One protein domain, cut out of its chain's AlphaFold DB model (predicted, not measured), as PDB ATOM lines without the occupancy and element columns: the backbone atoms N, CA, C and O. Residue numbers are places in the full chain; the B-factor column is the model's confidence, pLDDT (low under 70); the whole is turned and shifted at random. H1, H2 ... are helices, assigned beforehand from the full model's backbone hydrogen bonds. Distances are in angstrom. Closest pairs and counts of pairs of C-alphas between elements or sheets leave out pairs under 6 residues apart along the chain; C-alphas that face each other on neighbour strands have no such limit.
ATOM      1  N   GLU A  71     138.151 272.598 336.565       57.62
ATOM      2  CA  GLU A  71     137.209 272.631 337.698       57.62
ATOM      3  C   GLU A  71     135.879 273.325 337.347       57.62
ATOM      4  O   GLU A  71     134.805 272.839 337.709       57.62
ATOM      5  N   ASN A  72     135.919 274.409 336.565       64.19
ATOM      6  CA  ASN A  72     134.713 275.120 336.128       64.19
ATOM      7  C   ASN A  72     133.922 274.298 335.099       64.19
ATOM      8  O   ASN A  72     132.691 274.341 335.075       64.19
ATOM      9  N   ILE A  73     134.610 273.522 334.253       67.12
ATOM     10  CA  ILE A  73     133.961 272.612 333.299       67.12
ATOM     11  C   ILE A  73     133.299 271.449 334.043       67.12
ATOM     12  O   ILE A  73     132.169 271.085 333.710       67.12
ATOM     13  N   GLU A  74     133.957 270.875 335.051       69.12
ATOM     14  CA  GLU A  74     133.378 269.813 335.878       69.12
ATOM     15  C   GLU A  74     132.141 270.297 336.644       69.12
ATOM     16  O   GLU A  74     131.122 269.599 336.678       69.12
ATOM     17  N   GLU A  75     132.181 271.513 337.194       70.25
ATOM     18  CA  GLU A  75     131.034 272.112 337.873       70.25
ATOM     19  C   GLU A  75     129.871 272.361 336.901       70.25
ATOM     20  O   GLU A  75     128.758 271.895 337.148       70.25
ATOM     21  N   ILE A  76     130.118 272.976 335.740       72.62
ATOM     22  CA  ILE A  76     129.098 273.172 334.695       72.62
ATOM     23  C   ILE A  76     128.529 271.826 334.223       72.62
ATOM     24  O   ILE A  76     127.314 271.684 334.074       72.62
ATOM     25  N   THR A  77     129.373 270.809 334.047       74.38
ATOM     26  CA  THR A  77     128.945 269.457 333.654       74.38
ATOM     27  C   THR A  77     128.027 268.848 334.708       74.38
ATOM     28  O   THR A  77     126.982 268.277 334.381       74.38
ATOM     29  N   ARG A  78     128.362 269.014 335.990       75.38
ATOM     30  CA  ARG A  78     127.541 268.553 337.113       75.38
ATOM     31  C   ARG A  78     126.197 269.281 337.180       75.38
ATOM     32  O   ARG A  78     125.191 268.645 337.496       75.38
ATOM     33  N   LEU A  79     126.176 270.579 336.875       77.00
ATOM     34  CA  LEU A  79     124.967 271.408 336.860       77.00
ATOM     35  C   LEU A  79     124.046 271.074 335.678       77.00
ATOM     36  O   LEU A  79     122.837 270.962 335.864       77.00
ATOM     37  N   ILE A  80     124.602 270.854 334.483       76.75
ATOM     38  CA  ILE A  80     123.846 270.461 333.280       76.75
ATOM     39  C   ILE A  80     123.355 269.007 333.380       76.75
ATOM     40  O   ILE A  80     122.344 268.654 332.786       76.75
ATOM     41  N   SER A  81     124.002 268.157 334.178       79.19
ATOM     42  CA  SER A  81     123.555 266.771 334.395       79.19
ATOM     43  C   SER A  81     122.368 266.641 335.364       79.19
ATOM     44  O   SER A  81     121.891 265.529 335.593       79.19
ATOM     45  N   ARG A  82     121.904 267.743 335.970       81.56
ATOM     46  CA  ARG A  82     120.862 267.768 337.008       81.56
ATOM     47  C   ARG A  82     119.653 268.604 336.567       81.56
ATOM     48  O   ARG A  82     119.688 269.828 336.707       81.56
ATOM     49  N   PRO A  83     118.573 267.971 336.068       76.69
ATOM     50  CA  PRO A  83     117.376 268.675 335.593       76.69
ATOM     51  C   PRO A  83     116.645 269.480 336.679       76.69
ATOM     52  O   PRO A  83     115.907 270.414 336.380       76.69
ATOM     53  N   ASP A  84     116.840 269.112 337.945       76.69
ATOM     54  CA  ASP A  84     116.266 269.734 339.140       76.69
ATOM     55  C   ASP A  84     116.990 271.023 339.571       76.69
ATOM     56  O   ASP A  84     116.503 271.754 340.434       76.69
ATOM     57  N   HIS A  85     118.143 271.335 338.973       81.50
ATOM     58  CA  HIS A  85     118.933 272.499 339.352       81.50
ATOM     59  C   HIS A  85     118.384 273.806 338.750       81.50
ATOM     60  O   HIS A  85     118.085 273.886 337.561       81.50
ATOM     61  N   ALA A  86     118.349 274.890 339.535       79.50
ATOM     62  CA  ALA A  86     117.809 276.190 339.101       79.50
ATOM     63  C   ALA A  86     118.494 276.764 337.841       79.50
ATOM     64  O   ALA A  86     117.847 277.393 337.005       79.50
ATOM     65  N   MET A  87     119.799 276.512 337.685       74.38
ATOM     66  CA  MET A  87     120.591 276.975 336.535       74.38
ATOM     67  C   MET A  87     120.494 276.076 335.295       74.38
ATOM     68  O   MET A  87     120.964 276.473 334.232       74.38
ATOM     69  N   PHE A  88     119.865 274.900 335.392       81.12
ATOM     70  CA  PHE A  88     119.751 273.959 334.275       81.12
ATOM     71  C   PHE A  88     119.072 274.596 333.053       81.12
ATOM     72  O   PHE A  88     119.622 274.577 331.954       81.12
ATOM     73  N   ARG A  89     117.913 275.242 333.251       81.56
ATOM     74  CA  ARG A  89     117.152 275.881 332.161       81.56
ATOM     75  C   ARG A  89     117.895 277.052 331.495       81.56
ATOM     76  O   ARG A  89     117.928 277.069 330.269       81.56
ATOM     77  N   PRO A  90     118.508 278.001 332.233       81.75
ATOM     78  CA  PRO A  90     119.349 279.038 331.632       81.75
ATOM     79  C   PRO A  90     120.507 278.494 330.783       81.75
ATOM     80  O   PRO A  90     120.716 278.969 329.667       81.75
ATOM     81  N   TYR A  91     121.234 277.479 331.269       81.56
ATOM     82  CA  TYR A  91     122.320 276.865 330.494       81.56
ATOM     83  C   TYR A  91     121.797 276.162 329.242       81.56
ATOM     84  O   TYR A  91     122.363 276.328 328.162       81.56
ATOM     85  N   LEU A  92     120.688 275.431 329.362       83.81
ATOM     86  CA  LEU A  92     120.050 274.768 328.231       83.81
ATOM     87  C   LEU A  92     119.587 275.776 327.171       83.81
ATOM     88  O   LEU A  92     119.864 275.592 325.988       83.81
ATOM     89  N   ALA A  93     118.954 276.875 327.586       81.94
ATOM     90  CA  ALA A  93     118.552 277.951 326.685       81.94
ATOM     91  C   ALA A  93     119.758 278.544 325.941       81.94
ATOM     92  O   ALA A  93     119.689 278.727 324.731       81.94
ATOM     93  N   SER A  94     120.890 278.749 326.624       81.06
ATOM     94  CA  SER A  94     122.126 279.218 325.986       81.06
ATOM     95  C   SER A  94     122.691 278.216 324.969       81.06
ATOM     96  O   SER A  94     123.189 278.636 323.926       81.06
ATOM     97  N   LEU A  95     122.580 276.903 325.212       79.81
ATOM     98  CA  LEU A  95     122.969 275.876 324.233       79.81
ATOM     99  C   LEU A  95     122.098 275.923 322.970       79.81
ATOM    100  O   LEU A  95     122.596 275.679 321.867       79.81
ATOM    101  N   PHE A  96     120.813 276.251 323.130       81.06
ATOM    102  CA  PHE A  96     119.857 276.442 322.039       81.06
ATOM    103  C   PHE A  96     119.856 277.856 321.445       81.06
ATOM    104  O   PHE A  96     119.163 278.060 320.452       81.06
ATOM    105  N   ASP A  97     120.644 278.802 321.956       80.44
ATOM    106  CA  ASP A  97     120.755 280.180 321.444       80.44
ATOM    107  C   ASP A  97     122.131 280.442 320.802       80.44
ATOM    108  O   ASP A  97     122.803 281.444 321.034       80.44
ATOM    109  N   GLN A  98     122.600 279.479 320.002       72.25
ATOM    110  CA  GLN A  98     123.857 279.605 319.255       72.25
ATOM    111  C   GLN A  98     123.781 280.736 318.211       72.25
ATOM    112  O   GLN A  98     122.747 280.876 317.549       72.25
ATOM    113  N   PRO A  99     124.879 281.483 317.985       72.94
ATOM    114  CA  PRO A  99     124.895 282.646 317.104       72.94
ATOM    115  C   PRO A  99     124.458 282.316 315.663       72.94
ATOM    116  O   PRO A  99     124.881 281.328 315.059       72.94
ATOM    117  N   LEU A 100     123.616 283.189 315.095       56.25
ATOM    118  CA  LEU A 100     123.006 283.064 313.759       56.25
ATOM    119  C   LEU A 100     123.991 282.801 312.595       56.25
ATOM    120  O   LEU A 100     123.661 281.967 311.749       56.25
ATOM    121  N   PRO A 101     125.187 283.427 312.519       56.69
ATOM    122  CA  PRO A 101     126.123 283.197 311.412       56.69
ATOM    123  C   PRO A 101     126.574 281.735 311.288       56.69
ATOM    124  O   PRO A 101     126.706 281.218 310.179       56.69
ATOM    125  N   ASP A 102     126.747 281.047 312.419       56.38
ATOM    126  CA  ASP A 102     127.154 279.639 312.448       56.38
ATOM    127  C   ASP A 102     126.014 278.702 312.047       56.38
ATOM    128  O   ASP A 102     126.261 277.633 311.484       56.38
ATOM    129  N   ARG A 103     124.763 279.100 312.312       61.09
ATOM    130  CA  ARG A 103     123.567 278.358 311.890       61.09
ATOM    131  C   ARG A 103     123.364 278.442 310.392       61.09
ATOM    132  O   ARG A 103     123.201 277.407 309.768       61.09
ATOM    133  N   ILE A 104     123.449 279.644 309.829       59.69
ATOM    134  CA  ILE A 104     123.297 279.879 308.391       59.69
ATOM    135  C   ILE A 104     124.394 279.134 307.615       59.69
ATOM    136  O   ILE A 104     124.109 278.430 306.653       59.69
ATOM    137  N   ARG A 105     125.653 279.197 308.078       61.84
ATOM    138  CA  ARG A 105     126.753 278.395 307.510       61.84
ATOM    139  C   ARG A 105     126.474 276.895 307.532       61.84
ATOM    140  O   ARG A 105     126.718 276.210 306.536       61.84
ATOM    141  N   ARG A 106     126.026 276.374 308.679       63.66
ATOM    142  CA  ARG A 106     125.721 274.948 308.828       63.66
ATOM    143  C   ARG A 106     124.538 274.537 307.973       63.66
ATOM    144  O   ARG A 106     124.636 273.488 307.364       63.66
ATOM    145  N   ASP A 107     123.497 275.355 307.893       64.69
ATOM    146  CA  ASP A 107     122.304 275.109 307.085       64.69
ATOM    147  C   ASP A 107     122.661 274.963 305.606       64.69
ATOM    148  O   ASP A 107     122.432 273.910 305.015       64.69
ATOM    149  N   PHE A 108     123.391 275.941 305.051       60.25
ATOM    150  CA  PHE A 108     123.866 275.849 303.674       60.25
ATOM    151  C   PHE A 108     124.690 274.588 303.442       60.25
ATOM    152  O   PHE A 108     124.501 273.931 302.432       60.25
ATOM    153  N   THR A 109     125.580 274.213 304.364       64.00
ATOM    154  CA  THR A 109     126.470 273.050 304.189       64.00
ATOM    155  C   THR A 109     125.844 271.697 304.560       64.00
ATOM    156  O   THR A 109     126.433 270.663 304.237       64.00
ATOM    157  N   TYR A 110     124.666 271.678 305.194       61.44
ATOM    158  CA  TYR A 110     124.099 270.489 305.841       61.44
ATOM    159  C   TYR A 110     123.764 269.381 304.835       61.44
ATOM    160  O   TYR A 110     124.168 268.227 305.006       61.44
TER     161      TYR A 110
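AT A GLANCE: This is residues 71 to 110 of the 680 residues of the protein "HGTP_anticodon2 domain-containing protein" of Puccinia graminis f. sp. tritici (UniProt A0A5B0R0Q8). H3, the longest helix, stands free at one end of an open, elongated string of three helices, while at the other end H1 and H2 meet near their ends in an L-shaped corner. The 40 printed residues hold H1, H2 and H3 in that order, with no named strand; the class is all helix. The whole is only just extended, close to loose, with a radius of gyration of the C-alphas of 13.6 A and spans of 36 by 20 by 14 A.

HOW THE PARTS SIT: H3, residues 100 to 110, is apart from H2, residues 88 to 96, across a tight link. H2 touches H1, residues 71 to 80, about perpendicular at 83 degrees; their closest C-alphas, of Ile 80 and Phe 88, are 5.5 A apart. H1 and H3 are apart. In H1, H2 and H3 every O i to N i+4 pair is within hydrogen-bond range.

IN THESE COORDINATES: H3 is 14.9 A long and ends at C-alpha 110 (124.099, 270.489, 305.841). H2 is 12.5 A long. H1 is 14.2 A long and begins at C-alpha 71 (137.209, 272.631, 337.698).

THE WHOLE: The farthest C-alphas, of Asp 84 and Phe 108, are 36.8 A apart. The printed part has no cut and no long link. Residues 71 to 74 and 100 to 110 have pLDDT under 70.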